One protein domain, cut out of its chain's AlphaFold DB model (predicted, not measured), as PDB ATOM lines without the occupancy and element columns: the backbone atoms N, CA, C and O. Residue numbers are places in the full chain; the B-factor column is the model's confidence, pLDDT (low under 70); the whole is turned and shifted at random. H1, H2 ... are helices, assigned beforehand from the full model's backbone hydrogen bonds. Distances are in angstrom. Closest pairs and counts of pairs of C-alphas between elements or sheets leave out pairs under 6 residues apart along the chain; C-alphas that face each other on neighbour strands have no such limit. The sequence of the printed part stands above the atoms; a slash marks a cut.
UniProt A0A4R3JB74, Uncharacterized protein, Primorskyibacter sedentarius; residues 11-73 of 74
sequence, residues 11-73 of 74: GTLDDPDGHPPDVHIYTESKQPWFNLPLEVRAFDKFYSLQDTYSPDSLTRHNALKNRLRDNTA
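What this domain is: This is residues 11 to 73 of the 74 residues of an uncharacterized protein of Primorskyibacter sedentarius (UniProt A0A4R3JB74). Little regular structure is here: an unnamed stretch, residues 11 to 48, winds through a wide loop at one end, and the long helix H2 sticks out at the other with residues 62 to 72, past the small turn of H1. Residues 12 to 18 stick out as a second, unnamed arm. The 63 printed residues hold H1, then H2, and no named strand; the class is all helix, with 22 residues in named elements. It is only just loose, close to extended, with a radius of gyration of the C-alphas of 15.8 A, and elongated, spanning 49 by 30 by 21 A.

How they stand to each other: Look first at residues 23 to 24, paired parallel with residues 41 to 42. Further on, H1, residues 49 to 52, is close to but not clearly touching H2, residues 55 to 72; their closest C-alphas, Gln 50 and Leu 58, are 7.2 A apart. A tight link joins them. In H2 every O i to N i+4 pair is within hydrogen-bond range; H1 is too short for one.

Where its parts are: Find C-alpha 49 at (3.476, -4.273, 13.635), where H1 begins; it spans 5.2 A. H2 runs 26.1 A from C-alpha 55 at (11.154, -0.787, 7.512) to C-alpha 72 at (6.557, 11.385, 30.121).

The domain as a whole: The C-alphas farthest apart, Trp 33 and Ala 73, are 49.5 A apart. The printed part has no cut. Residues 71 to 73 have pLDDT under 70.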
ATOM      1  N   GLY A  11     -12.041   8.206   3.825       94.88
ATOM      2  CA  GLY A  11     -13.281   8.637   3.166       94.88
ATOM      3  C   GLY A  11     -13.712  10.092   3.416       94.88
ATOM      4  O   GLY A  11     -14.758  10.488   2.920       94.88
ATOM      5  N   THR A  12     -12.966  10.873   4.205       95.62
ATOM      6  CA  THR A  12     -13.205  12.315   4.399       95.62
ATOM      7  C   THR A  12     -12.217  13.203   3.639       95.62
ATOM      8  O   THR A  12     -12.244  14.415   3.835       95.62
ATOM      9  N   LEU A  13     -11.291  12.625   2.871       95.62
ATOM     10  CA  LEU A  13     -10.381  13.369   1.998       95.62
ATOM     11  C   LEU A  13     -11.095  13.761   0.697       95.62
ATOM     12  O   LEU A  13     -12.067  13.114   0.316       95.62
ATOM     13  N   ASP A  14     -10.589  14.790   0.013       96.94
ATOM     14  CA  ASP A  14     -11.132  15.226  -1.285       96.94
ATOM     15  C   ASP A  14     -10.993  14.135  -2.364       96.94
ATOM     16  O   ASP A  14     -11.867  13.997  -3.216       96.94
ATOM     17  N   ASP A  15      -9.920  13.339  -2.294       95.81
ATOM     18  CA  ASP A  15      -9.667  12.177  -3.152       95.81
ATOM     19  C   ASP A  15      -9.392  10.921  -2.294       95.81
ATOM     20  O   ASP A  15      -8.246  10.660  -1.909       95.81
ATOM     21  N   PRO A  16     -10.436  10.165  -1.909       95.12
ATOM     22  CA  PRO A  16     -10.289   8.980  -1.066       95.12
ATOM     23  C   PRO A  16      -9.784   7.744  -1.829       95.12
ATOM     24  O   PRO A  16      -9.208   6.846  -1.209       95.12
ATOM     25  N   ASP A  17      -9.973   7.686  -3.149       93.88
ATOM     26  CA  ASP A  17      -9.666   6.501  -3.962       93.88
ATOM     27  C   ASP A  17      -8.154   6.273  -4.104       93.88
ATOM     28  O   ASP A  17      -7.704   5.137  -4.271       93.88
ATOM     29  N   GLY A  18      -7.347   7.328  -3.954       94.50
ATOM     30  CA  GLY A  18      -5.883   7.251  -3.948       94.50
ATOM     31  C   GLY A  18      -5.272   6.541  -2.730       94.50
ATOM     32  O   GLY A  18      -4.056   6.335  -2.686       94.50
ATOM     33  N   HIS A  19      -6.080   6.166  -1.734       93.12
ATOM     34  CA  HIS A  19      -5.606   5.603  -0.467       93.12
ATOM     35  C   HIS A  19      -6.374   4.333  -0.045       93.12
ATOM     36  O   HIS A  19      -6.992   4.309   1.026       93.12
ATOM     37  N   PRO A  20      -6.338   3.251  -0.851       91.69
ATOM     38  CA  PRO A  20      -6.920   1.973  -0.455       91.69
ATOM     39  C   PRO A  20      -6.204   1.391   0.781       91.69
ATOM     40  O   PRO A  20      -5.045   1.716   1.045       91.69
ATOM     41  N   PRO A  21      -6.869   0.524   1.567       92.44
ATOM     42  CA  PRO A  21      -6.251  -0.082   2.739       92.44
ATOM     43  C   PRO A  21      -5.150  -1.077   2.349       92.44
ATOM     44  O   PRO A  21      -5.366  -1.964   1.529       92.44
ATOM     45  N   ASP A  22      -4.005  -1.001   3.027       92.50
ATOM     46  CA  ASP A  22      -2.919  -1.983   2.875       92.50
ATOM     47  C   ASP A  22      -3.246  -3.341   3.518       92.50
ATOM     48  O   ASP A  22      -2.665  -4.373   3.165       92.50
ATOM     49  N   VAL A  23      -4.121  -3.332   4.531       94.81
ATOM     50  CA  VAL A  23      -4.527  -4.514   5.299       94.81
ATOM     51  C   VAL A  23      -5.974  -4.398   5.778       94.81
ATOM     52  O   VAL A  23      -6.451  -3.310   6.110       94.81
ATOM     53  N   HIS A  24      -6.643  -5.539   5.916       95.56
ATOM     54  CA  HIS A  24      -7.918  -5.668   6.620       95.56
ATOM     55  C   HIS A  24      -7.701  -6.355   7.971       95.56
ATOM     56  O   HIS A  24      -7.017  -7.372   8.044       95.56
ATOM     57  N   ILE A  25      -8.288  -5.814   9.038       96.81
ATOM     58  CA  ILE A  25      -8.211  -6.365  10.400       96.81
ATOM     59  C   ILE A  25      -9.603  -6.697  10.928       96.81
ATOM     60  O   ILE A  25     -10.592  -6.145  10.450       96.81
ATOM     61  N   TYR A  26      -9.668  -7.555  11.947       96.81
ATOM     62  CA  TYR A  26     -10.922  -8.011  12.558       96.81
ATOM     63  C   TYR A  26     -11.846  -8.761  11.589       96.81
ATOM     64  O   TYR A  26     -13.076  -8.712  11.709       96.81
ATOM     65  N   THR A  27     -11.260  -9.480  10.625       96.38
ATOM     66  CA  THR A  27     -12.018 -10.192   9.588       96.38
ATOM     67  C   THR A  27     -12.834 -11.361  10.127       96.38
ATOM     68  O   THR A  27     -13.791 -11.763   9.469       96.38
ATOM     69  N   GLU A  28     -12.552 -11.832  11.347       96.75
ATOM     70  CA  GLU A  28     -13.365 -12.842  12.044       96.75
ATOM     71  C   GLU A  28     -14.817 -12.381  12.261       96.75
ATOM     72  O   GLU A  28     -15.737 -13.193  12.308       96.75
ATOM     73  N   SER A  29     -15.034 -11.064  12.352       96.94
ATOM     74  CA  SER A  29     -16.356 -10.453  12.541       96.94
ATOM     75  C   SER A  29     -17.039 -10.032  11.231       96.94
ATOM     76  O   SER A  29     -18.138  -9.467  11.242       96.94
ATOM     77  N   LYS A  30     -16.396 -10.285  10.083       95.19
ATOM     78  CA  LYS A  30     -16.885  -9.878   8.763       95.19
ATOM     79  C   LYS A  30     -18.188 -10.599   8.422       95.19
ATOM     80  O   LYS A  30     -18.282 -11.819   8.519       95.19
ATOM     81  N   GLN A  31     -19.169  -9.859   7.910       97.25
ATOM     82  CA  GLN A  31     -20.410 -10.459   7.424       97.25
ATOM     83  C   GLN A  31     -20.150 -11.416   6.238       97.25
ATOM     84  O   GLN A  31     -19.284 -11.127   5.400       97.25
ATOM     85  N   PRO A  32     -20.895 -12.533   6.115       93.25
ATOM     86  CA  PRO A  32     -20.670 -13.522   5.056       93.25
ATOM     87  C   PRO A  32     -20.800 -12.964   3.635       93.25
ATOM     88  O   PRO A  32     -20.109 -13.420   2.733       93.25
ATOM     89  N   TRP A  33     -21.652 -11.955   3.440       95.69
ATOM     90  CA  TRP A  33     -21.913 -11.342   2.135       95.69
ATOM     91  C   TRP A  33     -20.839 -10.341   1.681       95.69
ATOM     92  O   TRP A  33     -20.823  -9.960   0.514       95.69
ATOM     93  N   PHE A  34     -19.950  -9.887   2.571       93.75
ATOM     94  CA  PHE A  34     -18.915  -8.913   2.224       93.75
ATOM     95  C   PHE A  34     -17.648  -9.628   1.749       93.75
ATOM     96  O   PHE A  34     -17.051 -10.375   2.517       93.75
ATOM     97  N   ASN A  35     -17.205  -9.408   0.514       92.50
ATOM     98  CA  ASN A  35     -15.990 -10.040  -0.009       92.50
ATOM     99  C   ASN A  35     -14.786  -9.107   0.131       92.50
ATOM    100  O   ASN A  35     -14.883  -7.923  -0.181       92.50
ATOM    101  N   LEU A  36     -13.659  -9.650   0.595       92.62
ATOM    102  CA  LEU A  36     -12.396  -8.917   0.662       92.62
ATOM    103  C   LEU A  36     -11.591  -9.124  -0.625       92.62
ATOM    104  O   LEU A  36     -11.655 -10.214  -1.203       92.62
ATOM    105  N   PRO A  37     -10.811  -8.120  -1.059       89.19
ATOM    106  CA  PRO A  37      -9.842  -8.299  -2.133       89.19
ATOM    107  C   PRO A  37      -8.846  -9.411  -1.782       89.19
ATOM    108  O   PRO A  37      -8.277  -9.408  -0.693       89.19
ATOM    109  N   LEU A  38      -8.610 -10.344  -2.708       87.06
ATOM    110  CA  LEU A  38      -7.686 -11.468  -2.489       87.06
ATOM    111  C   LEU A  38      -6.215 -11.032  -2.428       87.06
ATOM    112  O   LEU A  38      -5.386 -11.735  -1.861       87.06
ATOM    113  N   GLU A  39      -5.896  -9.880  -3.015       89.56
ATOM    114  CA  GLU A  39      -4.529  -9.357  -3.106       89.56
ATOM    115  C   GLU A  39      -4.097  -8.582  -1.853       89.56
ATOM    116  O   GLU A  39      -2.909  -8.339  -1.650       89.56
ATOM    117  N   VAL A  40      -5.049  -8.213  -0.988       91.75
ATOM    118  CA  VAL A  40      -4.788  -7.427   0.222       91.75
ATOM    119  C   VAL A  40      -4.742  -8.356   1.429       91.75
ATOM    120  O   VAL A  40      -5.605  -9.213   1.618       91.75
ATOM    121  N   ARG A  41      -3.737  -8.173   2.290       94.44
ATOM    122  CA  ARG A  41      -3.584  -8.999   3.494       94.44
ATOM    123  C   ARG A  41      -4.782  -8.812   4.425       94.44
ATOM    124  O   ARG A  41      -5.142  -7.688   4.774       94.44
ATOM    125  N   ALA A  42      -5.359  -9.921   4.868       95.75
ATOM    126  CA  ALA A  42      -6.503  -9.964   5.766       95.75
ATOM    127  C   ALA A  42      -6.132 -10.704   7.054       95.75
ATOM    128  O   ALA A  42      -5.535 -11.779   7.008       95.75
ATOM    129  N   PHE A  43      -6.483 -10.121   8.196       96.94
ATOM    130  CA  PHE A  43      -6.187 -10.653   9.519       96.94
ATOM    131  C   PHE A  43      -7.458 -10.756  10.356       96.94
ATOM    132  O   PHE A  43      -8.210  -9.786  10.501       96.94
ATOM    133  N   ASP A  44      -7.634 -11.904  11.008       97.00
ATOM    134  CA  ASP A  44      -8.780 -12.158  11.884       97.00
ATOM    135  C   ASP A  44      -8.866 -11.178  13.050       97.00
ATOM    136  O   ASP A  44      -9.961 -10.868  13.502       97.00
ATOM    137  N   LYS A  45      -7.723 -10.652  13.506       97.00
ATOM    138  CA  LYS A  45      -7.586  -9.693  14.613       97.00
ATOM    139  C   LYS A  45      -6.578  -8.603  14.250       97.00
ATOM    140  O   LYS A  45      -6.218  -8.428  13.089       97.00
ATOM    141  N   PHE A  46      -6.131  -7.846  15.248       96.06
ATOM    142  CA  PHE A  46      -5.059  -6.876  15.072       96.06
ATOM    143  C   PHE A  46      -3.735  -7.572  14.712       96.06
ATOM    144  O   PHE A  46      -3.394  -8.602  15.295       96.06
ATOM    145  N   TYR A  47      -2.995  -7.009  13.758       95.44
ATOM    146  CA  TYR A  47      -1.749  -7.583  13.248       95.44
ATOM    147  C   TYR A  47      -0.536  -7.234  14.122       95.44
ATOM    148  O   TYR A  47      -0.536  -6.280  14.905       95.44
ATOM    149  N   SER A  48       0.548  -7.985  13.936       95.12
ATOM    150  CA  SER A  48       1.861  -7.651  14.486       95.12
ATOM    151  C   SER A  48       2.518  -6.546  13.659       95.12
ATOM    152  O   SER A  48       2.764  -6.713  12.461       95.12
ATOM    153  N   LEU A  49       2.823  -5.409  14.298       93.62
ATOM    154  CA  LEU A  49       3.476  -4.273  13.635       93.62
ATOM    155  C   LEU A  49       4.809  -4.679  12.992       93.62
ATOM    156  O   LEU A  49       5.105  -4.242  11.888       93.62
ATOM    157  N   GLN A  50       5.588  -5.521  13.678       94.44
ATOM    158  CA  GLN A  50       6.923  -5.951  13.242       94.44
ATOM    159  C   GLN A  50       6.872  -6.775  11.955       94.44
ATOM    160  O   GLN A  50       7.740  -6.618  11.105       94.44
ATOM    161  N   ASP A  51       5.822  -7.579  11.788       94.75
ATOM    162  CA  ASP A  51       5.662  -8.457  10.626       94.75
ATOM    163  C   ASP A  51       4.974  -7.748   9.449       94.75
ATOM    164  O   ASP A  51       5.035  -8.194   8.303       94.75
ATOM    165  N   THR A  52       4.276  -6.644   9.725       94.88
ATOM    166  CA  THR A  52       3.371  -6.018   8.752       94.88
ATOM    167  C   THR A  52       3.918  -4.721   8.179       94.88
ATOM    168  O   THR A  52       3.704  -4.450   6.993       94.88
ATOM    169  N   TYR A  53       4.590  -3.911   9.000       94.56
ATOM    170  CA  TYR A  53       5.069  -2.593   8.598       94.56
ATOM    171  C   TYR A  53       6.327  -2.685   7.743       94.56
ATOM    172  O   TYR A  53       7.248  -3.444   8.026       94.56
ATOM    173  N   SER A  54       6.400  -1.808   6.742       94.94
ATOM    174  CA  SER A  54       7.647  -1.515   6.033       94.94
ATOM    175  C   SER A  54       8.745  -1.063   7.016       94.94
ATOM    176  O   SER A  54       8.407  -0.384   7.999       94.94
ATOM    177  N   PRO A  55      10.036  -1.273   6.700       96.56
ATOM    178  CA  PRO A  55      11.154  -0.787   7.512       96.56
ATOM    179  C   PRO A  55      11.068   0.706   7.877       96.56
ATOM    180  O   PRO A  55      11.241   1.073   9.040       96.56
ATOM    181  N   ASP A  56      10.698   1.572   6.932       96.75
ATOM    182  CA  ASP A  56      10.593   3.021   7.175       96.75
ATOM    183  C   ASP A  56       9.484   3.375   8.173       96.75
ATOM    184  O   ASP A  56       9.636   4.243   9.038       96.75
ATOM    185  N   SER A  57       8.353   2.676   8.097       94.88
ATOM    186  CA  SER A  57       7.252   2.834   9.054       94.88
ATOM    187  C   SER A  57       7.636   2.355  10.454       94.88
ATOM    188  O   SER A  57       7.271   3.015  11.431       94.88
ATOM    189  N   LEU A  58       8.427   1.283  10.572       96.12
ATOM    190  CA  LEU A  58       8.993   0.849  11.856       96.12
ATOM    191  C   LEU A  58       9.951   1.900  12.430       96.12
ATOM    192  O   LEU A  58       9.849   2.233  13.612       96.12
ATOM    193  N   THR A  59      10.813   2.492  11.599       96.38
ATOM    194  CA  THR A  59      11.716   3.581  12.010       96.38
ATOM    195  C   THR A  59      10.940   4.780  12.559       96.38
ATOM    196  O   THR A  59      11.226   5.245  13.668       96.38
ATOM    197  N   ARG A  60       9.899   5.241  11.849       94.25
ATOM    198  CA  ARG A  60       9.024   6.333  12.323       94.25
ATOM    199  C   ARG A  60       8.308   5.974  13.627       94.25
ATOM    200  O   ARG A  60       8.234   6.803  14.534       94.25
ATOM    201  N   HIS A  61       7.812   4.742  13.747       92.44
ATOM    202  CA  HIS A  61       7.145   4.262  14.958       92.44
ATOM    203  C   HIS A  61       8.091   4.225  16.172       92.44
ATOM    204  O   HIS A  61       7.707   4.639  17.267       92.44
ATOM    205  N   ASN A  62       9.335   3.785  15.985       93.31
ATOM    206  CA  ASN A  62      10.342   3.760  17.048       93.31
ATOM    207  C   ASN A  62      10.753   5.174  17.478       93.31
ATOM    208  O   ASN A  62      10.804   5.456  18.677       93.31
ATOM    209  N   ALA A  63      10.956   6.089  16.525       92.94
ATOM    210  CA  ALA A  63      11.231   7.494  16.828       92.94
ATOM    211  C   ALA A  63      10.097   8.131  17.651       92.94
ATOM    212  O   ALA A  63      10.347   8.843  18.624       92.94
ATOM    213  N   LEU A  64       8.841   7.825  17.312       91.38
ATOM    214  CA  LEU A  64       7.683   8.249  18.092       91.38
ATOM    215  C   LEU A  64       7.690   7.671  19.517       91.38
ATOM    216  O   LEU A  64       7.436   8.413  20.466       91.38
ATOM    217  N   LYS A  65       7.954   6.367  19.679       89.31
ATOM    218  CA  LYS A  65       8.027   5.725  21.004       89.31
ATOM    219  C   LYS A  65       9.061   6.399  21.903       89.31
ATOM    220  O   LYS A  65       8.758   6.650  23.067       89.31
ATOM    221  N   ASN A  66      10.231   6.730  21.361       90.50
ATOM    222  CA  ASN A  66      11.275   7.438  22.105       90.50
ATOM    223  C   ASN A  66      10.784   8.818  22.560       90.50
ATOM    224  O   ASN A  66      10.809   9.112  23.749       90.50
ATOM    225  N   ARG A  67      10.187   9.605  21.654       87.69
ATOM    226  CA  ARG A  67       9.616  10.923  21.996       87.69
ATOM    227  C   ARG A  67       8.534  10.852  23.074       87.69
ATOM    228  O   ARG A  67       8.439  11.745  23.908       87.69
ATOM    229  N   LEU A  68       7.697   9.814  23.054       85.06
ATOM    230  CA  LEU A  68       6.678   9.612  24.088       85.06
ATOM    231  C   LEU A  68       7.304   9.294  25.448       85.06
ATOM    232  O   LEU A  68       6.824   9.798  26.461       85.06
ATOM    233  N   ARG A  69       8.368   8.483  25.471       83.50
ATOM    234  CA  ARG A  69       9.117   8.174  26.693       83.50
ATOM    235  C   ARG A  69       9.715   9.441  27.299       83.50
ATOM    236  O   ARG A  69       9.520   9.681  28.486       83.50
ATOM    237  N   ASP A  70      10.363  10.257  26.474       80.38
ATOM    238  CA  ASP A  70      11.045  11.477  26.914       80.38
ATOM    239  C   ASP A  70      10.047  12.536  27.416       80.38
ATOM    240  O   ASP A  70      10.274  13.164  28.444       80.38
ATOM    241  N   ASN A  71       8.885  12.665  26.762       68.19
ATOM    242  CA  ASN A  71       7.816  13.579  27.187       68.19
ATOM    243  C   ASN A  71       7.076  13.143  28.463       68.19
ATOM    244  O   ASN A  71       6.357  13.953  29.037       68.19
ATOM    245  N   THR A  72       7.185  11.879  28.876       60.81
ATOM    246  CA  THR A  72       6.557  11.385  30.121       60.81
ATOM    247  C   THR A  72       7.502  11.528  31.321       60.81
ATOM    248  O   THR A  72       7.086  11.340  32.457       60.81
ATOM    249  N   ALA A  73       8.779  11.848  31.085       57.72
ATOM    250  CA  ALA A  73       9.799  12.031  32.118       57.72
ATOM    251  C   ALA A  73       9.872  13.474  32.672       57.72
ATOM    252  O   ALA A  73      10.849  13.812  33.342       57.72
TER     253      ALA A  73